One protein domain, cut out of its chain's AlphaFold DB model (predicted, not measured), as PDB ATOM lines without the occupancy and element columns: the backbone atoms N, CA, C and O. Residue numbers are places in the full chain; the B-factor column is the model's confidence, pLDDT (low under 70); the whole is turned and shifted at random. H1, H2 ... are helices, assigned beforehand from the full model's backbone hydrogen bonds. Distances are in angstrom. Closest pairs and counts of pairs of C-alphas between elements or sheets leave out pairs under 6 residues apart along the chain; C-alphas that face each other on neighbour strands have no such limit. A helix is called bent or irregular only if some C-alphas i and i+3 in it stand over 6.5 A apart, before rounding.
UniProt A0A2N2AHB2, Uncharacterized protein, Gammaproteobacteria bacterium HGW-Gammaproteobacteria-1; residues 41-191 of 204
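What this domain is: This is residues 41 to 191 of the 204 residues of an uncharacterized protein of Gammaproteobacteria bacterium HGW-Gammaproteobacteria-1 (UniProt A0A2N2AHB2). Four helices, H4, H5, H6 and H8, make a bundle in which they stand round a ring in that order, each running opposite to its two neighbours, H8 being close to H4 but not clearly touching it, with the short helix H7, which comes between H6 and H8 along the chain, at one end. At the other end H1, H2 and H3 make a looser cluster, joined to the bundle where H3 packs on the first part of the long, kinked H6. The printed part has 151 residues with eight named helices, H1 to H8 in chain order, and no named strand; the class is all helix. The whole is compact, with a radius of gyration of the C-alphas of 16.4 A, yet elongated, spanning 50 by 28 by 24 A.

Where its parts are: H1 is residues 41 to 50, and its C-alpha 41 is at (-8.391, -24.397, -9.093). H2 is residues 53 to 61 and H3 is residues 64 to 75. H4, residues 86 to 105, is 28.5 A long from first to last C-alpha, and H5 is residues 109 to 120. H6, residues 140 to 165, is the longest at 37.5 A, from C-alpha 140 at (-11.861, -43.639, -12.581); it has a kink of 25 degrees near residue 155 and is only just irregular, with C-alphas 144 and 147 6.6 A apart. H7 is residues 169 to 174. H8, residues 176 to 190, is 21.2 A long and ends with C-alpha 190 at (-25.351, -43.732, -10.241).

How they stand to each other: H6 is the hub, touching H3, H5, H7 and H8. With residues 154 to 165 alone it touches H5, opposite ways at a shallow tilt of 16 degrees, a hairpin; the closest C-alphas, Val 113 and Ala 161, are 4.5 A apart. With residues 149 to 160 alone it touches H8, opposite ways at 18 degrees, closest at the C-alphas of Val 153 and Ile 179, 4.7 A. H4 and H5 form a hairpin at 19 degrees, the closest C-alphas, Met 100 and Ala 112, being 4.8 A apart. H3 touches H6, the same way at 30 degrees, closest at the C-alphas of Ser 66 and Asp 140, 5.6 A. H1 and H2 are close but not clearly touching, with the C-alphas of Met 48 and Gln 56 6.2 A apart; both are apart from H4, for instance. In H1, H2, H3, H4, H5, H7 and H8 every O i to N i+4 pair is within hydrogen-bond range; in H6 18 of 22 are.

The domain as a whole: The two C-alphas farthest apart, those of Pro 53 and Gly 167, are 50.7 A apart. The printed part has no cut. The link from H5 to H6, residues 121 to 139, is long. The mean pLDDT of the printed part is 94.7, and no printed residue is under 70.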
ATOM      1  N   GLN A  41      -9.034 -24.000 -10.335       78.19
ATOM      2  CA  GLN A  41      -8.391 -24.397  -9.093       78.19
ATOM      3  C   GLN A  41      -9.204 -23.974  -7.862       78.19
ATOM      4  O   GLN A  41      -9.440 -24.794  -6.973       78.19
ATOM      5  N   LYS A  42      -9.682 -22.724  -7.810       83.12
ATOM      6  CA  LYS A  42     -10.536 -22.222  -6.714       83.12
ATOM      7  C   LYS A  42     -11.873 -22.944  -6.668       83.12
ATOM      8  O   LYS A  42     -12.361 -23.274  -5.593       83.12
ATOM      9  N   MET A  43     -12.444 -23.225  -7.836       80.88
ATOM     10  CA  MET A  43     -13.657 -24.023  -7.960       80.88
ATOM     11  C   MET A  43     -13.471 -25.415  -7.350       80.88
ATOM     12  O   MET A  43     -14.279 -25.835  -6.524       80.88
ATOM     13  N   MET A  44     -12.393 -26.109  -7.721       82.50
ATOM     14  CA  MET A  44     -12.099 -27.434  -7.182       82.50
ATOM     15  C   MET A  44     -11.857 -27.380  -5.669       82.50
ATOM     16  O   MET A  44     -12.406 -28.190  -4.930       82.50
ATOM     17  N   GLN A  45     -11.099 -26.394  -5.184       87.75
ATOM     18  CA  GLN A  45     -10.879 -26.192  -3.747       87.75
ATOM     19  C   GLN A  45     -12.191 -25.967  -2.991       87.75
ATOM     20  O   GLN A  45     -12.412 -26.582  -1.948       87.75
ATOM     21  N   HIS A  46     -13.081 -25.135  -3.533       88.62
ATOM     22  CA  HIS A  46     -14.393 -24.901  -2.950       88.62
ATOM     23  C   HIS A  46     -15.217 -26.194  -2.898       88.62
ATOM     24  O   HIS A  46     -15.694 -26.558  -1.825       88.62
ATOM     25  N   MET A  47     -15.305 -26.944  -4.001       87.75
ATOM     26  CA  MET A  47     -16.007 -28.235  -4.030       87.75
ATOM     27  C   MET A  47     -15.454 -29.205  -2.982       87.75
ATOM     28  O   MET A  47     -16.215 -29.755  -2.190       87.75
ATOM     29  N   MET A  48     -14.129 -29.355  -2.917       91.88
ATOM     30  CA  MET A  48     -13.467 -30.211  -1.933       91.88
ATOM     31  C   MET A  48     -13.763 -29.765  -0.501       91.88
ATOM     32  O   MET A  48     -13.954 -30.609   0.374       91.88
ATOM     33  N   SER A  49     -13.861 -28.457  -0.237       93.62
ATOM     34  CA  SER A  49     -14.159 -27.937   1.103       93.62
ATOM     35  C   SER A  49     -15.520 -28.402   1.636       93.62
ATOM     36  O   SER A  49     -15.642 -28.632   2.842       93.62
ATOM     37  N   LEU A  50     -16.496 -28.624   0.746       93.81
ATOM     38  CA  LEU A  50     -17.857 -29.054   1.077       93.81
ATOM     39  C   LEU A  50     -17.979 -30.561   1.336       93.81
ATOM     40  O   LEU A  50     -18.959 -30.988   1.941       93.81
ATOM     41  N   MET A  51     -17.017 -31.366   0.888       95.44
ATOM     42  CA  MET A  51     -17.058 -32.830   0.971       95.44
ATOM     43  C   MET A  51     -16.625 -33.349   2.346       95.44
ATOM     44  O   MET A  51     -15.808 -32.723   3.030       95.44
ATOM     45  N   THR A  52     -17.131 -34.517   2.746       96.25
ATOM     46  CA  THR A  52     -16.614 -35.269   3.903       96.25
ATOM     47  C   THR A  52     -15.169 -35.737   3.667       96.25
ATOM     48  O   THR A  52     -14.761 -35.887   2.513       96.25
ATOM     49  N   PRO A  53     -14.375 -36.003   4.726       96.75
ATOM     50  CA  PRO A  53     -12.999 -36.490   4.571       96.75
ATOM     51  C   PRO A  53     -12.894 -37.771   3.732       96.75
ATOM     52  O   PRO A  53     -12.002 -37.895   2.897       96.75
ATOM     53  N   GLU A  54     -13.841 -38.695   3.906       96.56
ATOM     54  CA  GLU A  54     -13.888 -39.945   3.143       96.56
ATOM     55  C   GLU A  54     -14.080 -39.692   1.641       96.56
ATOM     56  O   GLU A  54     -13.346 -40.237   0.813       96.56
ATOM     57  N   LEU A  55     -15.007 -38.799   1.271       96.25
ATOM     58  CA  LEU A  55     -15.201 -38.438  -0.129       96.25
ATOM     59  C   LEU A  55     -13.993 -37.679  -0.695       96.25
ATOM     60  O   LEU A  55     -13.587 -37.935  -1.829       96.25
ATOM     61  N   GLN A  56     -13.379 -36.783   0.086       96.50
ATOM     62  CA  GLN A  56     -12.161 -36.089  -0.338       96.50
ATOM     63  C   GLN A  56     -11.052 -37.083  -0.695       96.50
ATOM     64  O   GLN A  56     -10.411 -36.925  -1.733       96.50
ATOM     65  N   GLN A  57     -10.854 -38.124   0.119       97.06
ATOM     66  CA  GLN A  57      -9.863 -39.165  -0.147       97.06
ATOM     67  C   GLN A  57     -10.152 -39.901  -1.464       97.06
ATOM     68  O   GLN A  57      -9.239 -40.100  -2.265       97.06
ATOM     69  N   LYS A  58     -11.418 -40.253  -1.732       97.00
ATOM     70  CA  LYS A  58     -11.828 -40.884  -2.999       97.00
ATOM     71  C   LYS A  58     -11.543 -39.988  -4.204       97.00
ATOM     72  O   LYS A  58     -10.933 -40.441  -5.166       97.00
ATOM     73  N   VAL A  59     -11.910 -38.708  -4.133       95.69
ATOM     74  CA  VAL A  59     -11.659 -37.741  -5.217       95.69
ATOM     75  C   VAL A  59     -10.159 -37.509  -5.429       95.69
ATOM     76  O   VAL A  59      -9.694 -37.409  -6.563       95.69
ATOM     77  N   GLN A  60      -9.367 -37.462  -4.355       95.38
ATOM     78  CA  GLN A  60      -7.911 -37.331  -4.444       95.38
ATOM     79  C   GLN A  60      -7.248 -38.561  -5.073       95.38
ATOM     80  O   GLN A  60      -6.259 -38.392  -5.788       95.38
ATOM     81  N   ALA A  61      -7.804 -39.756  -4.861       97.31
ATOM     82  CA  ALA A  61      -7.314 -41.007  -5.436       97.31
ATOM     83  C   ALA A  61      -7.604 -41.160  -6.941       97.31
ATOM     84  O   ALA A  61      -6.986 -42.004  -7.583       97.31
ATOM     85  N   LEU A  62      -8.496 -40.343  -7.515       96.75
ATOM     86  CA  LEU A  62      -8.769 -40.354  -8.953       96.75
ATOM     87  C   LEU A  62      -7.526 -39.986  -9.772       96.75
ATOM     88  O   LEU A  62      -6.731 -39.108  -9.396       96.75
ATOM     89  N   SER A  63      -7.412 -40.602 -10.944       97.69
ATOM     90  CA  SER A  63      -6.395 -40.276 -11.934       97.69
ATOM     91  C   SER A  63      -6.501 -38.812 -12.403       97.69
ATOM     92  O   SER A  63      -7.567 -38.187 -12.322       97.69
ATOM     93  N   PRO A  64      -5.412 -38.228 -12.942       95.69
ATOM     94  CA  PRO A  64      -5.452 -36.891 -13.537       95.69
ATOM     95  C   PRO A  64      -6.509 -36.751 -14.639       95.69
ATOM     96  O   PRO A  64      -7.166 -35.714 -14.726       95.69
ATOM     97  N   LYS A  65      -6.714 -37.809 -15.436       95.38
ATOM     98  CA  LYS A  65      -7.724 -37.854 -16.499       95.38
ATOM     99  C   LYS A  65      -9.133 -37.711 -15.925       95.38
ATOM    100  O   LYS A  65      -9.853 -36.804 -16.323       95.38
ATOM    101  N   SER A  66      -9.490 -38.512 -14.926       95.75
ATOM    102  CA  SER A  66     -10.807 -38.435 -14.280       95.75
ATOM    103  C   SER A  66     -11.049 -37.090 -13.596       95.75
ATOM    104  O   SER A  66     -12.149 -36.542 -13.653       95.75
ATOM    105  N   LYS A  67     -10.014 -36.493 -12.990       93.44
ATOM    106  CA  LYS A  67     -10.103 -35.130 -12.435       93.44
ATOM    107  C   LYS A  67     -10.360 -34.086 -13.526       93.44
ATOM    108  O   LYS A  67     -11.142 -33.162 -13.306       93.44
ATOM    109  N   GLN A  68      -9.758 -34.245 -14.706       92.06
ATOM    110  CA  GLN A  68     -10.044 -33.404 -15.869       92.06
ATOM    111  C   GLN A  68     -11.475 -33.621 -16.383       92.06
ATOM    112  O   GLN A  68     -12.160 -32.643 -16.683       92.06
ATOM    113  N   THR A  69     -11.955 -34.868 -16.427       92.88
ATOM    114  CA  THR A  69     -13.350 -35.197 -16.750       92.88
ATOM    115  C   THR A  69     -14.312 -34.475 -15.801       92.88
ATOM    116  O   THR A  69     -15.230 -33.793 -16.258       92.88
ATOM    117  N   MET A  70     -14.075 -34.540 -14.486       90.94
ATOM    118  CA  MET A  70     -14.876 -33.819 -13.488       90.94
ATOM    119  C   MET A  70     -14.863 -32.308 -13.714       90.94
ATOM    120  O   MET A  70     -15.915 -31.673 -13.682       90.94
ATOM    121  N   ALA A  71     -13.685 -31.727 -13.956       89.31
ATOM    122  CA  ALA A  71     -13.562 -30.298 -14.223       89.31
ATOM    123  C   ALA A  71     -14.352 -29.887 -15.474       89.31
ATOM    124  O   ALA A  71     -15.036 -28.865 -15.449       89.31
ATOM    125  N   ARG A  72     -14.320 -30.712 -16.530       90.25
ATOM    126  CA  ARG A  72     -15.086 -30.492 -17.762       90.25
ATOM    127  C   ARG A  72     -16.595 -30.555 -17.523       90.25
ATOM    128  O   ARG A  72     -17.302 -29.647 -17.944       90.25
ATOM    129  N   LEU A  73     -17.089 -31.581 -16.828       89.44
ATOM    130  CA  LEU A  73     -18.510 -31.689 -16.456       89.44
ATOM    131  C   LEU A  73     -18.979 -30.457 -15.683       89.44
ATOM    132  O   LEU A  73     -20.015 -29.870 -15.988       89.44
ATOM    133  N   GLN A  74     -18.162 -30.019 -14.730       86.88
ATOM    134  CA  GLN A  74     -18.450 -28.849 -13.920       86.88
ATOM    135  C   GLN A  74     -18.419 -27.542 -14.733       86.88
ATOM    136  O   GLN A  74     -19.172 -26.622 -14.419       86.88
ATOM    137  N   SER A  75     -17.570 -27.429 -15.761       86.44
ATOM    138  CA  SER A  75     -17.503 -26.237 -16.620       86.44
ATOM    139  C   SER A  75     -18.631 -26.148 -17.644       86.44
ATOM    140  O   SER A  75     -18.909 -25.053 -18.115       86.44
ATOM    141  N   MET A  76     -19.277 -27.270 -17.984       86.94
ATOM    142  CA  MET A  76     -20.469 -27.263 -18.848       86.94
ATOM    143  C   MET A  76     -21.694 -26.652 -18.150       86.94
ATOM    144  O   MET A  76     -22.660 -26.309 -18.812       86.94
ATOM    145  N   HIS A  77     -21.623 -26.461 -16.829       88.50
ATOM    146  CA  HIS A  77     -22.685 -25.886 -16.014       88.50
ATOM    147  C   HIS A  77     -22.229 -24.567 -15.381       88.50
ATOM    148  O   HIS A  77     -21.460 -24.524 -14.405       88.50
ATOM    149  N   ASP A  78     -22.729 -23.468 -15.930       83.25
ATOM    150  CA  ASP A  78     -22.512 -22.109 -15.434       83.25
ATOM    151  C   ASP A  78     -23.428 -21.770 -14.247       83.25
ATOM    152  O   ASP A  78     -23.057 -20.995 -13.363       83.25
ATOM    153  N   ARG A  79     -24.593 -22.417 -14.165       89.69
ATOM    154  CA  ARG A  79     -25.564 -22.262 -13.082       89.69
ATOM    155  C   ARG A  79     -25.293 -23.241 -11.945       89.69
ATOM    156  O   ARG A  79     -25.330 -24.461 -12.100       89.69
ATOM    157  N   ARG A  80     -25.047 -22.706 -10.750       87.38
ATOM    158  CA  ARG A  80     -24.694 -23.491  -9.557       87.38
ATOM    159  C   ARG A  80     -25.512 -23.048  -8.367       87.38
ATOM    160  O   ARG A  80     -25.912 -21.891  -8.285       87.38
ATOM    161  N   SER A  81     -25.753 -23.974  -7.451       89.69
ATOM    162  CA  SER A  81     -26.436 -23.673  -6.205       89.69
ATOM    163  C   SER A  81     -25.634 -24.142  -5.005       89.69
ATOM    164  O   SER A  81     -25.224 -25.296  -4.936       89.69
ATOM    165  N   ASP A  82     -25.510 -23.270  -4.007       89.00
ATOM    166  CA  ASP A  82     -24.935 -23.608  -2.702       89.00
ATOM    167  C   ASP A  82     -25.964 -24.230  -1.748       89.00
ATOM    168  O   ASP A  82     -25.650 -24.547  -0.598       89.00
ATOM    169  N   THR A  83     -27.213 -24.382  -2.194       89.81
ATOM    170  CA  THR A  83     -28.338 -24.758  -1.326       89.81
ATOM    171  C   THR A  83     -29.188 -25.898  -1.860       89.81
ATOM    172  O   THR A  83     -29.709 -26.667  -1.055       89.81
ATOM    173  N   LEU A  84     -29.313 -26.043  -3.180       92.94
ATOM    174  CA  LEU A  84     -30.163 -27.073  -3.761       92.94
ATOM    175  C   LEU A  84     -29.565 -28.462  -3.567       92.94
ATOM    176  O   LEU A  84     -28.371 -28.698  -3.759       92.94
ATOM    177  N   THR A  85     -30.441 -29.393  -3.223       92.31
ATOM    178  CA  THR A  85     -30.171 -30.829  -3.224       92.31
ATOM    179  C   THR A  85     -30.302 -31.403  -4.632       92.31
ATOM    180  O   THR A  85     -30.907 -30.792  -5.517       92.31
ATOM    181  N   MET A  86     -29.800 -32.623  -4.835       92.25
ATOM    182  CA  MET A  86     -29.970 -33.327  -6.109       92.25
ATOM    183  C   MET A  86     -31.445 -33.517  -6.481       92.25
ATOM    184  O   MET A  86     -31.804 -33.373  -7.640       92.25
ATOM    185  N   VAL A  87     -32.322 -33.801  -5.512       93.00
ATOM    186  CA  VAL A  87     -33.756 -33.999  -5.793       93.00
ATOM    187  C   VAL A  87     -34.399 -32.732  -6.348       93.00
ATOM    188  O   VAL A  87     -35.182 -32.826  -7.285       93.00
ATOM    189  N   GLN A  88     -34.042 -31.560  -5.822       94.62
ATOM    190  CA  GLN A  88     -34.588 -30.290  -6.306       94.62
ATOM    191  C   GLN A  88     -34.102 -29.972  -7.724       94.62
ATOM    192  O   GLN A  88     -34.903 -29.609  -8.577       94.62
ATOM    193  N   VAL A  89     -32.818 -30.202  -8.009       94.56
ATOM    194  CA  VAL A  89     -32.284 -30.071  -9.375       94.56
ATOM    195  C   VAL A  89     -32.969 -31.049 -10.334       94.56
ATOM    196  O   VAL A  89     -33.371 -30.668 -11.427       94.56
ATOM    197  N   MET A  90     -33.179 -32.300  -9.920       95.19
ATOM    198  CA  MET A  90     -33.873 -33.292 -10.747       95.19
ATOM    199  C   MET A  90     -35.349 -32.944 -10.981       95.19
ATOM    200  O   MET A  90     -35.899 -33.310 -12.016       95.19
ATOM    201  N   GLN A  91     -35.997 -32.224 -10.061       96.19
ATOM    202  CA  GLN A  91     -37.349 -31.690 -10.266       96.19
ATOM    203  C   GLN A  91     -37.369 -30.566 -11.311       96.19
ATOM    204  O   GLN A  91     -38.290 -30.531 -12.125       96.19
ATOM    205  N   GLU A  92     -36.353 -29.696 -11.336       96.25
ATOM    206  CA  GLU A  92     -36.184 -28.688 -12.398       96.25
ATOM    207  C   GLU A  92     -36.016 -29.363 -13.764       96.25
ATOM    208  O   GLU A  92     -36.785 -29.095 -14.686       96.25
ATOM    209  N   ILE A  93     -35.093 -30.323 -13.856       97.38
ATOM    210  CA  ILE A  93     -34.835 -31.103 -15.077       97.38
ATOM    211  C   ILE A  93     -36.105 -31.821 -15.554       97.38
ATOM    212  O   ILE A  93     -36.432 -31.794 -16.740       97.38
ATOM    213  N   LEU A  94     -36.847 -32.452 -14.637       98.00
ATOM    214  CA  LEU A  94     -38.096 -33.139 -14.965       98.00
ATOM    215  C   LEU A  94     -39.154 -32.171 -15.505       98.00
ATOM    216  O   LEU A  94     -39.836 -32.505 -16.474       98.00
ATOM    217  N   SER A  95     -39.286 -30.989 -14.898       98.50
ATOM    218  CA  SER A  95     -40.214 -29.957 -15.359       98.50
ATOM    219  C   SER A  95     -39.906 -29.555 -16.802       98.50
ATOM    220  O   SER A  95     -40.807 -29.526 -17.639       98.50
ATOM    221  N   ASP A  96     -38.637 -29.323 -17.139       98.62
ATOM    222  CA  ASP A  96     -38.254 -28.962 -18.506       98.62
ATOM    223  C   ASP A  96     -38.403 -30.124 -19.498       98.62
ATOM    224  O   ASP A  96     -38.862 -29.920 -20.622       98.62
ATOM    225  N   TYR A  97     -38.147 -31.367 -19.080       98.69
ATOM    226  CA  TYR A  97     -38.447 -32.542 -19.903       98.69
ATOM    227  C   TYR A  97     -39.950 -32.659 -20.227       98.69
ATOM    228  O   TYR A  97     -40.343 -32.928 -21.369       98.69
ATOM    229  N   GLN A  98     -40.817 -32.416 -19.241       98.69
ATOM    230  CA  GLN A  98     -42.270 -32.407 -19.435       98.69
ATOM    231  C   GLN A  98     -42.720 -31.247 -20.332       98.69
ATOM    232  O   GLN A  98     -43.575 -31.448 -21.198       98.69
ATOM    233  N   ARG A  99     -42.107 -30.063 -20.194       98.81
ATOM    234  CA  ARG A  99     -42.339 -28.917 -21.088       98.81
ATOM    235  C   ARG A  99     -41.945 -29.235 -22.529       98.81
ATOM    236  O   ARG A  99     -42.731 -28.946 -23.426       98.81
ATOM    237  N   MET A 100     -40.805 -29.891 -22.762       98.81
ATOM    238  CA  MET A 100     -40.428 -30.361 -24.103       98.81
ATOM    239  C   MET A 100     -41.455 -31.349 -24.659       98.81
ATOM    240  O   MET A 100     -41.868 -31.224 -25.807       98.81
ATOM    241  N   THR A 101     -41.914 -32.304 -23.849       98.69
ATOM    242  CA  THR A 101     -42.921 -33.286 -24.286       98.69
ATOM    243  C   THR A 101     -44.228 -32.605 -24.701       98.69
ATOM    244  O   THR A 101     -44.779 -32.915 -25.756       98.69
ATOM    245  N   ALA A 102     -44.701 -31.639 -23.908       98.81
ATOM    246  CA  ALA A 102     -45.870 -30.835 -24.254       98.81
ATOM    247  C   ALA A 102     -45.635 -30.017 -25.534       98.81
ATOM    248  O   ALA A 102     -46.506 -29.979 -26.396       98.81
ATOM    249  N   ALA A 103     -44.448 -29.428 -25.692       98.69
ATOM    250  CA  ALA A 103     -44.085 -28.626 -26.856       98.69
ATOM    251  C   ALA A 103     -44.085 -29.437 -28.147       98.69
ATOM    252  O   ALA A 103     -44.607 -28.979 -29.159       98.69
ATOM    253  N   ILE A 104     -43.565 -30.663 -28.096       98.69
ATOM    254  CA  ILE A 104     -43.637 -31.605 -29.210       98.69
ATOM    255  C   ILE A 104     -45.095 -31.948 -29.535       98.69
ATOM    256  O   ILE A 104     -45.489 -31.877 -30.695       98.69
ATOM    257  N   ALA A 105     -45.908 -32.273 -28.526       98.44
ATOM    258  CA  ALA A 105     -47.301 -32.675 -28.729       98.44
ATOM    259  C   ALA A 105     -48.196 -31.556 -29.293       98.44
ATOM    260  O   ALA A 105     -49.207 -31.844 -29.928       98.44
ATOM    261  N   THR A 106     -47.838 -30.291 -29.060       98.44
ATOM    262  CA  THR A 106     -48.572 -29.119 -29.562       98.44
ATOM    263  C   THR A 106     -47.859 -28.403 -30.708       98.44
ATOM    264  O   THR A 106     -48.238 -27.280 -31.027       98.44
ATOM    265  N   GLU A 107     -46.794 -28.990 -31.262       97.81
ATOM    266  CA  GLU A 107     -45.951 -28.394 -32.313       97.81
ATOM    267  C   GLU A 107     -45.455 -26.965 -31.992       97.81
ATOM    268  O   GLU A 107     -45.321 -26.108 -32.862       97.81
ATOM    269  N   ASN A 108     -45.152 -26.693 -30.721       98.69
ATOM    270  CA  ASN A 108     -44.665 -25.393 -30.264       98.69
ATOM    271  C   ASN A 108     -43.127 -25.368 -30.237       98.69
ATOM    272  O   ASN A 108     -42.506 -25.737 -29.240       98.69
ATOM    273  N   ALA A 109     -42.514 -24.934 -31.341       98.62
ATOM    274  CA  ALA A 109     -41.059 -24.908 -31.495       98.62
ATOM    275  C   ALA A 109     -40.354 -24.006 -30.464       98.62
ATOM    276  O   ALA A 109     -39.381 -24.441 -29.849       98.62
ATOM    277  N   ASP A 110     -40.865 -22.799 -30.210       98.69
ATOM    278  CA  ASP A 110     -40.252 -21.860 -29.261       98.69
ATOM    279  C   ASP A 110     -40.235 -22.431 -27.837       98.69
ATOM    280  O   ASP A 110     -39.219 -22.364 -27.143       98.69
ATOM    281  N   MET A 111     -41.334 -23.068 -27.417       98.75
ATOM    282  CA  MET A 111     -41.398 -23.738 -26.117       98.75
ATOM    283  C   MET A 111     -40.444 -24.934 -26.040       98.75
ATOM    284  O   MET A 111     -39.860 -25.170 -24.982       98.75
ATOM    285  N   ALA A 112     -40.265 -25.679 -27.136       98.75
ATOM    286  CA  ALA A 112     -39.314 -26.787 -27.186       98.75
ATOM    287  C   ALA A 112     -37.871 -26.285 -27.041       98.75
ATOM    288  O   ALA A 112     -37.112 -26.848 -26.254       98.75
ATOM    289  N   VAL A 113     -37.507 -25.209 -27.748       98.81
ATOM    290  CA  VAL A 113     -36.171 -24.599 -27.684       98.81
ATOM    291  C   VAL A 113     -35.878 -24.053 -26.287       98.81
ATOM    292  O   VAL A 113     -34.815 -24.348 -25.742       98.81
ATOM    293  N   ASP A 114     -36.805 -23.299 -25.691       98.69
ATOM    294  CA  ASP A 114     -36.622 -22.737 -24.347       98.69
ATOM    295  C   ASP A 114     -36.503 -23.836 -23.280       98.69
ATOM    296  O   ASP A 114     -35.568 -23.836 -22.480       98.69
ATOM    297  N   ALA A 115     -37.403 -24.824 -23.285       98.69
ATOM    298  CA  ALA A 115     -37.350 -25.932 -22.331       98.69
ATOM    299  C   ALA A 115     -36.065 -26.761 -22.484       98.69
ATOM    300  O   ALA A 115     -35.418 -27.089 -21.491       98.69
ATOM    301  N   ALA A 116     -35.649 -27.047 -23.719       98.50
ATOM    302  CA  ALA A 116     -34.406 -27.758 -23.982       98.50
ATOM    303  C   ALA A 116     -33.177 -26.970 -23.506       98.50
ATOM    304  O   ALA A 116     -32.280 -27.530 -22.878       98.50
ATOM    305  N   HIS A 117     -33.146 -25.660 -23.752       96.88
ATOM    306  CA  HIS A 117     -32.080 -24.802 -23.255       96.88
ATOM    307  C   HIS A 117     -32.024 -24.801 -21.720       96.88
ATOM    308  O   HIS A 117     -30.939 -24.928 -21.156       96.88
ATOM    309  N   ASN A 118     -33.173 -24.696 -21.046       96.94
ATOM    310  CA  ASN A 118     -33.250 -24.708 -19.584       96.94
ATOM    311  C   ASN A 118     -32.780 -26.039 -18.983       96.94
ATOM    312  O   ASN A 118     -32.020 -26.016 -18.013       96.94
ATOM    313  N   LEU A 119     -33.149 -27.172 -19.596       98.00
ATOM    314  CA  LEU A 119     -32.677 -28.488 -19.171       98.00
ATOM    315  C   LEU A 119     -31.167 -28.623 -19.384       98.00
ATOM    316  O   LEU A 119     -30.462 -28.975 -18.449       98.00
ATOM    317  N   ALA A 120     -30.645 -28.300 -20.571       96.00
ATOM    318  CA  ALA A 120     -29.211 -28.415 -20.859       96.00
ATOM    319  C   ALA A 120     -28.332 -27.471 -20.014       96.00
ATOM    320  O   ALA A 120     -27.146 -27.727 -19.846       96.00
ATOM    321  N   HIS A 121     -28.912 -26.400 -19.464       93.19
ATOM    322  CA  HIS A 121     -28.247 -25.456 -18.561       93.19
ATOM    323  C   HIS A 121     -28.903 -25.466 -17.176       93.19
ATOM    324  O   HIS A 121     -29.109 -24.415 -16.555       93.19
ATOM    325  N   HIS A 122     -29.295 -26.644 -16.687       95.06
ATOM    326  CA  HIS A 122     -29.869 -26.770 -15.353       95.06
ATOM    327  C   HIS A 122     -28.844 -26.380 -14.273       95.06
ATOM    328  O   HIS A 122     -27.628 -26.374 -14.481       95.06
ATOM    329  N   ARG A 123     -29.321 -26.064 -13.065       94.31
ATOM    330  CA  ARG A 123     -28.425 -25.798 -11.929       94.31
ATOM    331  C   ARG A 123     -27.676 -27.069 -11.529       94.31
ATOM    332  O   ARG A 123     -28.248 -28.152 -11.555       94.31
ATOM    333  N   LEU A 124     -26.433 -26.950 -11.070       92.25
ATOM    334  CA  LEU A 124     -25.794 -28.024 -10.306       92.25
ATOM    335  C   LEU A 124     -26.182 -27.956  -8.823       92.25
ATOM    336  O   LEU A 124     -26.261 -26.853  -8.266       92.25
ATOM    337  N   PRO A 125     -26.392 -29.112  -8.163       92.25
ATOM    338  CA  PRO A 125     -26.701 -29.145  -6.740       92.25
ATOM    339  C   PRO A 125     -25.469 -28.758  -5.916       92.25
ATOM    340  O   PRO A 125     -24.339 -28.737  -6.414       92.25
ATOM    341  N   ARG A 126     -25.676 -28.501  -4.622       91.62
ATOM    342  CA  ARG A 126     -24.610 -28.128  -3.685       91.62
ATOM    343  C   ARG A 126     -23.459 -29.128  -3.734       91.62
ATOM    344  O   ARG A 126     -23.653 -30.301  -3.423       91.62
ATOM    345  N   GLY A 127     -22.263 -28.641  -4.065       89.62
ATOM    346  CA  GLY A 127     -21.044 -29.452  -4.180       89.62
ATOM    347  C   GLY A 127     -20.903 -30.243  -5.488       89.62
ATOM    348  O   GLY A 127     -19.949 -31.008  -5.620       89.62
ATOM    349  N   GLY A 128     -21.804 -30.052  -6.456       91.00
ATOM    350  CA  GLY A 128     -21.815 -30.764  -7.735       91.00
ATOM    351  C   GLY A 128     -22.409 -32.172  -7.639       91.00
ATOM    352  O   GLY A 128     -23.031 -32.531  -6.643       91.00
ATOM    353  N   LEU A 129     -22.229 -32.980  -8.687       91.06
ATOM    354  CA  LEU A 129     -22.794 -34.336  -8.784       91.06
ATOM    355  C   LEU A 129     -22.133 -35.337  -7.822       91.06
ATOM    356  O   LEU A 129     -22.824 -36.120  -7.175       91.06
ATOM    357  N   ILE A 130     -20.801 -35.299  -7.715       92.44
ATOM    358  CA  ILE A 130     -19.991 -36.324  -7.032       92.44
ATOM    359  C   ILE A 130     -20.450 -36.640  -5.599       92.44
ATOM    360  O   ILE A 130     -20.545 -37.821  -5.269       92.44
ATOM    361  N   PRO A 131     -20.805 -35.661  -4.743       92.75
ATOM    362  CA  PRO A 131     -21.296 -35.965  -3.403       92.75
ATOM    363  C   PRO A 131     -22.557 -36.833  -3.371       92.75
ATOM    364  O   PRO A 131     -22.783 -37.534  -2.388       92.75
ATOM    365  N   TYR A 132     -23.379 -36.821  -4.415       91.88
ATOM    366  CA  TYR A 132     -24.644 -37.560  -4.465       91.88
ATOM    367  C   TYR A 132     -24.503 -38.968  -5.056       91.88
ATOM    368  O   TYR A 132     -25.489 -39.698  -5.141       91.88
ATOM    369  N   MET A 133     -23.289 -39.363  -5.437       91.31
ATOM    370  CA  MET A 133     -22.987 -40.725  -5.862       91.31
ATOM    371  C   MET A 133     -22.643 -41.611  -4.652       91.31
ATOM    372  O   MET A 133     -22.069 -41.127  -3.670       91.31
ATOM    373  N   PRO A 134     -22.936 -42.922  -4.712       91.38
ATOM    374  CA  PRO A 134     -22.373 -43.890  -3.777       91.38
ATOM    375  C   PRO A 134     -20.836 -43.835  -3.780       91.38
ATOM    376  O   PRO A 134     -20.211 -43.679  -4.830       91.38
ATOM    377  N   LEU A 135     -20.200 -43.966  -2.612       92.75
ATOM    378  CA  LEU A 135     -18.743 -43.804  -2.479       92.75
ATOM    379  C   LEU A 135     -17.932 -44.843  -3.270       92.75
ATOM    380  O   LEU A 135     -16.824 -44.553  -3.719       92.75
ATOM    381  N   ASP A 136     -18.473 -46.045  -3.470       92.44
ATOM    382  CA  ASP A 136     -17.879 -47.110  -4.287       92.44
ATOM    383  C   ASP A 136     -17.921 -46.808  -5.798       92.44
ATOM    384  O   ASP A 136     -17.189 -47.423  -6.579       92.44
ATOM    385  N   LYS A 137     -18.735 -45.827  -6.206       93.12
ATOM    386  CA  LYS A 137     -18.829 -45.313  -7.577       93.12
ATOM    387  C   LYS A 137     -17.886 -44.138  -7.836       93.12
ATOM    388  O   LYS A 137     -17.720 -43.739  -8.982       93.12
ATOM    389  N   VAL A 138     -17.225 -43.582  -6.821       94.44
ATOM    390  CA  VAL A 138     -16.234 -42.507  -7.008       94.44
ATOM    391  C   VAL A 138     -14.874 -43.124  -7.352       94.44
ATOM    392  O   VAL A 138     -13.996 -43.258  -6.501       94.44
ATOM    393  N   LYS A 139     -14.735 -43.557  -8.610       96.00
ATOM    394  CA  LYS A 139     -13.544 -44.198  -9.190       96.00
ATOM    395  C   LYS A 139     -13.407 -43.865 -10.675       96.00
ATOM    396  O   LYS A 139     -14.373 -43.407 -11.289       96.00
ATOM    397  N   ASP A 140     -12.225 -44.100 -11.237       97.19
ATOM    398  CA  ASP A 140     -11.861 -43.639 -12.581       97.19
ATOM    399  C   ASP A 140     -12.843 -44.085 -13.667       97.19
ATOM    400  O   ASP A 140     -13.339 -43.253 -14.422       97.19
ATOM    401  N   GLU A 141     -13.197 -45.372 -13.704       95.19
ATOM    402  CA  GLU A 141     -14.057 -45.923 -14.761       95.19
ATOM    403  C   GLU A 141     -15.438 -45.264 -14.762       95.19
ATOM    404  O   GLU A 141     -16.043 -45.019 -15.803       95.19
ATOM    405  N   THR A 142     -15.940 -44.981 -13.564       93.06
ATOM    406  CA  THR A 142     -17.268 -44.429 -13.359       93.06
ATOM    407  C   THR A 142     -17.301 -42.924 -13.617       93.06
ATOM    408  O   THR A 142     -18.237 -42.432 -14.244       93.06
ATOM    409  N   VAL A 143     -16.277 -42.192 -13.177       93.88
ATOM    410  CA  VAL A 143     -16.164 -40.753 -13.435       93.88
ATOM    411  C   VAL A 143     -15.999 -40.484 -14.928       93.88
ATOM    412  O   VAL A 143     -16.668 -39.600 -15.456       93.88
ATOM    413  N   ASP A 144     -15.178 -41.269 -15.624       94.06
ATOM    414  CA  ASP A 144     -14.982 -41.121 -17.068       94.06
ATOM    415  C   ASP A 144     -16.256 -41.420 -17.876       94.06
ATOM    416  O   ASP A 144     -16.487 -40.797 -18.915       94.06
ATOM    417  N   ALA A 145     -17.125 -42.310 -17.385       94.19
ATOM    418  CA  ALA A 145     -18.396 -42.619 -18.036       94.19
ATOM    419  C   ALA A 145     -19.412 -41.460 -17.986       94.19
ATOM    420  O   ALA A 145     -20.303 -41.400 -18.834       94.19
ATOM    421  N   LEU A 146     -19.285 -40.522 -17.037       93.94
ATOM    422  CA  LEU A 146     -20.254 -39.436 -16.830       93.94
ATOM    423  C   LEU A 146     -20.452 -38.545 -18.062       93.94
ATOM    424  O   LEU A 146     -21.571 -38.105 -18.302       93.94
ATOM    425  N   LEU A 147     -19.410 -38.307 -18.868       93.38
ATOM    426  CA  LEU A 147     -19.552 -37.535 -20.112       93.38
ATOM    427  C   LEU A 147     -20.476 -38.227 -21.123       93.38
ATOM    428  O   LEU A 147     -21.187 -37.553 -21.859       93.38
ATOM    429  N   GLY A 148     -20.489 -39.562 -21.146       95.50
ATOM    430  CA  GLY A 148     -21.403 -40.322 -21.997       95.50
ATOM    431  C   GLY A 148     -22.856 -40.133 -21.567       95.50
ATOM    432  O   GLY A 148     -23.704 -39.808 -22.390       95.50
ATOM    433  N   PHE A 149     -23.136 -40.260 -20.267       95.62
ATOM    434  CA  PHE A 149     -24.480 -40.015 -19.729       95.62
ATOM    435  C   PHE A 149     -24.927 -38.563 -19.920       95.62
ATOM    436  O   PHE A 149     -26.090 -38.320 -20.235       95.62
ATOM    437  N   GLN A 150     -24.001 -37.614 -19.780       95.69
ATOM    438  CA  GLN A 150     -24.258 -36.205 -20.048       95.69
ATOM    439  C   GLN A 150     -24.683 -35.983 -21.509       95.69
ATOM    440  O   GLN A 150     -25.733 -35.391 -21.736       95.69
ATOM    441  N   ASP A 151     -23.965 -36.518 -22.504       97.19
ATOM    442  CA  ASP A 151     -24.381 -36.370 -23.911       97.19
ATOM    443  C   ASP A 151     -25.707 -37.094 -24.216       97.19
ATOM    444  O   ASP A 151     -26.529 -36.591 -24.986       97.19
ATOM    445  N   MET A 152     -25.967 -38.240 -23.573       97.56
ATOM    446  CA  MET A 152     -27.245 -38.947 -23.723       97.56
ATOM    447  C   MET A 152     -28.446 -38.095 -23.290       97.56
ATOM    448  O   MET A 152     -29.514 -38.224 -23.891       97.56
ATOM    449  N   VAL A 153     -28.285 -37.234 -22.284       97.94
ATOM    450  CA  VAL A 153     -29.360 -36.375 -21.767       97.94
ATOM    451  C   VAL A 153     -29.251 -34.965 -22.344       97.94
ATOM    452  O   VAL A 153     -30.063 -34.574 -23.182       97.94
ATOM    453  N   GLU A 154     -28.240 -34.202 -21.942       97.62
ATOM    454  CA  GLU A 154     -28.050 -32.801 -22.329       97.62
ATOM    455  C   GLU A 154     -27.696 -32.674 -23.817       97.62
ATOM    456  O   GLU A 154     -28.244 -31.823 -24.516       97.62
ATOM    457  N   GLY A 155     -26.854 -33.565 -24.348       97.75
ATOM    458  CA  GLY A 155     -26.492 -33.559 -25.770       97.75
ATOM    459  C   GLY A 155     -27.697 -33.801 -26.684       97.75
ATOM    460  O   GLY A 155     -27.925 -33.045 -27.630       97.75
ATOM    461  N   ASN A 156     -28.524 -34.808 -26.386       98.69
ATOM    462  CA  ASN A 156     -29.775 -35.033 -27.122       98.69
ATOM    463  C   ASN A 156     -30.794 -33.909 -26.918       98.69
ATOM    464  O   ASN A 156     -31.528 -33.586 -27.848       98.69
ATOM    465  N   THR A 157     -30.806 -33.273 -25.747       98.62
ATOM    466  CA  THR A 157     -31.640 -32.096 -25.482       98.62
ATOM    467  C   THR A 157     -31.253 -30.922 -26.389       98.62
ATOM    468  O   THR A 157     -32.115 -30.316 -27.021       98.62
ATOM    469  N   LEU A 158     -29.958 -30.640 -26.550       98.38
ATOM    470  CA  LEU A 158     -29.484 -29.606 -27.476       98.38
ATOM    471  C   LEU A 158     -29.787 -29.959 -28.942       98.38
ATOM    472  O   LEU A 158     -30.166 -29.086 -29.721       98.38
ATOM    473  N   ARG A 159     -29.690 -31.242 -29.318       98.69
ATOM    474  CA  ARG A 159     -30.080 -31.726 -30.656       98.69
ATOM    475  C   ARG A 159     -31.588 -31.578 -30.915       98.69
ATOM    476  O   ARG A 159     -31.974 -31.245 -32.035       98.69
ATOM    477  N   LEU A 160     -32.425 -31.766 -29.890       98.75
ATOM    478  CA  LEU A 160     -33.862 -31.477 -29.941       98.75
ATOM    479  C   LEU A 160     -34.111 -29.987 -30.186       98.75
ATOM    480  O   LEU A 160     -34.876 -29.650 -31.087       98.75
ATOM    481  N   ALA A 161     -33.438 -29.111 -29.434       98.75
ATOM    482  CA  ALA A 161     -33.551 -27.662 -29.604       98.75
ATOM    483  C   ALA A 161     -33.176 -27.224 -31.027       98.75
ATOM    484  O   ALA A 161     -33.886 -26.424 -31.632       98.75
ATOM    485  N   GLU A 162     -32.086 -27.767 -31.578       98.75
ATOM    486  CA  GLU A 162     -31.666 -27.468 -32.950       98.75
ATOM    487  C   GLU A 162     -32.734 -27.883 -33.964       98.75
ATOM    488  O   GLU A 162     -33.173 -27.068 -34.771       98.75
ATOM    489  N   ALA A 163     -33.225 -29.122 -33.877       98.75
ATOM    490  CA  ALA A 163     -34.262 -29.615 -34.778       98.75
ATOM    491  C   ALA A 163     -35.562 -28.792 -34.693       98.75
ATOM    492  O   ALA A 163     -36.188 -28.532 -35.719       98.75
ATOM    493  N   ALA A 164     -35.954 -28.359 -33.491       98.69
ATOM    494  CA  ALA A 164     -37.107 -27.482 -33.298       98.69
ATOM    495  C   ALA A 164     -36.881 -26.096 -33.927       98.69
ATOM    496  O   ALA A 164     -37.771 -25.588 -34.606       98.69
ATOM    497  N   ARG A 165     -35.681 -25.512 -33.780       98.56
ATOM    498  CA  ARG A 165     -35.312 -24.226 -34.405       98.56
ATOM    499  C   ARG A 165     -35.313 -24.294 -35.933       98.56
ATOM    500  O   ARG A 165     -35.685 -23.328 -36.589       98.56
ATOM    501  N   GLU A 166     -34.947 -25.445 -36.495       98.50
ATOM    502  CA  GLU A 166     -35.040 -25.745 -37.931       98.50
ATOM    503  C   GLU A 166     -36.495 -25.958 -38.413       98.50
ATOM    504  O   GLU A 166     -36.719 -26.199 -39.599       98.50
ATOM    505  N   GLY A 167     -37.494 -25.916 -37.521       97.69
ATOM    506  CA  GLY A 167     -38.898 -26.212 -37.831       97.69
ATOM    507  C   GLY A 167     -39.193 -27.705 -38.027       97.69
ATOM    508  O   GLY A 167     -40.289 -28.078 -38.440       97.69
ATOM    509  N   ASN A 168     -38.237 -28.589 -37.730       98.50
ATOM    510  CA  ASN A 168     -38.367 -30.029 -37.910       98.50
ATOM    511  C   ASN A 168     -38.825 -30.713 -36.612       98.50
ATOM    512  O   ASN A 168     -38.065 -31.417 -35.939       98.50
ATOM    513  N   MET A 169     -40.102 -30.525 -36.274       98.50
ATOM    514  CA  MET A 169     -40.684 -31.063 -35.038       98.50
ATOM    515  C   MET A 169     -40.720 -32.597 -35.000       98.50
ATOM    516  O   MET A 169     -40.600 -33.183 -33.927       98.50
ATOM    517  N   ALA A 170     -40.786 -33.269 -36.155       98.50
ATOM    518  CA  ALA A 170     -40.686 -34.729 -36.228       98.50
ATOM    519  C   ALA A 170     -39.292 -35.233 -35.805       98.50
ATOM    520  O   ALA A 170     -39.178 -36.166 -35.008       98.50
ATOM    521  N   LYS A 171     -38.221 -34.585 -36.283       98.75
ATOM    522  CA  LYS A 171     -36.843 -34.867 -35.848       98.75
ATOM    523  C   LYS A 171     -36.652 -34.519 -34.371       98.75
ATOM    524  O   LYS A 171     -36.051 -35.311 -33.651       98.75
ATOM    525  N   ALA A 172     -37.202 -33.393 -33.910       98.69
ATOM    526  CA  ALA A 172     -37.161 -32.997 -32.502       98.69
ATOM    527  C   ALA A 172     -37.820 -34.055 -31.593       98.69
ATOM    528  O   ALA A 172     -37.216 -34.495 -30.613       98.69
ATOM    529  N   ALA A 173     -39.006 -34.550 -31.967       98.75
ATOM    530  CA  ALA A 173     -39.707 -35.621 -31.258       98.75
ATOM    531  C   ALA A 173     -38.871 -36.908 -31.153       98.75
ATOM    532  O   ALA A 173     -38.884 -37.575 -30.118       98.75
ATOM    533  N   GLY A 174     -38.094 -37.222 -32.196       98.69
ATOM    534  CA  GLY A 174     -37.188 -38.370 -32.229       98.69
ATOM    535  C   GLY A 174     -36.124 -38.379 -31.123       98.69
ATOM    536  O   GLY A 174     -35.621 -39.449 -30.785       98.69
ATOM    537  N   TYR A 175     -35.814 -37.230 -30.514       98.81
ATOM    538  CA  TYR A 175     -34.841 -37.132 -29.422       98.81
ATOM    539  C   TYR A 175     -35.435 -37.343 -28.020       98.81
ATOM    540  O   TYR A 175     -34.671 -37.641 -27.102       98.81
ATOM    541  N   LEU A 176     -36.763 -37.287 -27.832       98.50
ATOM    542  CA  LEU A 176     -37.383 -37.519 -26.513       98.50
ATOM    543  C   LEU A 176     -37.057 -38.915 -25.954       98.50
ATOM    544  O   LEU A 176     -36.712 -39.052 -24.781       98.50
ATOM    545  N   GLY A 177     -37.117 -39.947 -26.802       98.06
ATOM    546  CA  GLY A 177     -36.785 -41.326 -26.425       98.06
ATOM    547  C   GLY A 177     -35.337 -41.484 -25.934       98.06
ATOM    548  O   GLY A 177     -35.138 -41.951 -24.813       98.06
ATOM    549  N   PRO A 178     -34.326 -41.073 -26.724       98.44
ATOM    550  CA  PRO A 178     -32.928 -41.051 -26.295       98.44
ATOM    551  C   PRO A 178     -32.674 -40.289 -24.985       98.44
ATOM    552  O   PRO A 178     -31.938 -40.792 -24.137       98.44
ATOM    553  N   ILE A 179     -33.314 -39.129 -24.779       98.62
ATOM    554  CA  ILE A 179     -33.198 -38.366 -23.523       98.62
ATOM    555  C   ILE A 179     -33.726 -39.198 -22.346       98.62
ATOM    556  O   ILE A 179     -33.025 -39.376 -21.351       98.62
ATOM    557  N   ALA A 180     -34.928 -39.773 -22.472       98.38
ATOM    558  CA  ALA A 180     -35.523 -40.604 -21.426       98.38
ATOM    559  C   ALA A 180     -34.669 -41.841 -21.095       98.38
ATOM    560  O   ALA A 180     -34.502 -42.185 -19.923       98.38
ATOM    561  N   GLN A 181     -34.092 -42.483 -22.117       98.12
ATOM    562  CA  GLN A 181     -33.158 -43.598 -21.941       98.12
ATOM    563  C   GLN A 181     -31.909 -43.163 -21.164       98.12
ATOM    564  O   GLN A 181     -31.489 -43.874 -20.254       98.12
ATOM    565  N   GLY A 182     -31.355 -41.983 -21.466       97.38
ATOM    566  CA  GLY A 182     -30.251 -41.389 -20.709       97.38
ATOM    567  C   GLY A 182     -30.593 -41.156 -19.237       97.38
ATOM    568  O   GLY A 182     -29.804 -41.526 -18.365       97.38
ATOM    569  N   CYS A 183     -31.787 -40.627 -18.945       96.56
ATOM    570  CA  CYS A 183     -32.245 -40.419 -17.570       96.56
ATOM    571  C   CYS A 183     -32.295 -41.736 -16.783       96.56
ATOM    572  O   CYS A 183     -31.771 -41.810 -15.672       96.56
ATOM    573  N   VAL A 184     -32.899 -42.785 -17.353       96.31
ATOM    574  CA  VAL A 184     -33.002 -44.098 -16.692       96.31
ATOM    575  C   VAL A 184     -31.625 -44.734 -16.526       96.31
ATOM    576  O   VAL A 184     -31.276 -45.130 -15.420       96.31
ATOM    577  N   ALA A 185     -30.805 -44.751 -17.578       95.44
ATOM    578  CA  ALA A 185     -29.484 -45.369 -17.529       95.44
ATOM    579  C   ALA A 185     -28.563 -44.690 -16.498       95.44
ATOM    580  O   ALA A 185     -27.846 -45.371 -15.762       95.44
ATOM    581  N   CYS A 186     -28.600 -43.355 -16.405       93.94
ATOM    582  CA  CYS A 186     -27.856 -42.619 -15.385       93.94
ATOM    583  C   CYS A 186     -28.355 -42.976 -13.977       93.94
ATOM    584  O   CYS A 186     -27.555 -43.263 -13.085       93.94
ATOM    585  N   HIS A 187     -29.675 -43.025 -13.772       92.94
ATOM    586  CA  HIS A 187     -30.246 -43.409 -12.485       92.94
ATOM    587  C   HIS A 187     -29.874 -44.840 -12.081       92.94
ATOM    588  O   HIS A 187     -29.441 -45.050 -10.952       92.94
ATOM    589  N   ASP A 188     -29.966 -45.805 -12.986       91.38
ATOM    590  CA  ASP A 188     -29.641 -47.202 -12.689       91.38
ATOM    591  C   ASP A 188     -28.168 -47.376 -12.298       91.38
ATOM    592  O   ASP A 188     -27.828 -48.200 -11.446       91.38
ATOM    593  N   TYR A 189     -27.281 -46.577 -12.895       89.69
ATOM    594  CA  TYR A 189     -25.849 -46.689 -12.650       89.69
ATOM    595  C   TYR A 189     -25.375 -45.914 -11.408       89.69
ATOM    596  O   TYR A 189     -24.521 -46.406 -10.658       89.69
ATOM    597  N   PHE A 190     -25.895 -44.700 -11.200       88.25
ATOM    598  CA  PHE A 190     -25.351 -43.732 -10.241       88.25
ATOM    599  C   PHE A 190     -26.240 -43.428  -9.045       88.25
ATOM    600  O   PHE A 190     -25.749 -42.834  -8.081       88.25
ATOM    601  N   ARG A 191     -27.536 -43.747  -9.089       81.25
ATOM    602  CA  ARG A 191     -28.474 -43.245  -8.084       81.25
ATOM    603  C   ARG A 191     -28.185 -43.858  -6.716       81.25
ATOM    604  O   ARG A 191     -28.444 -45.031  -6.468       81.25
TER     605      ARG A 191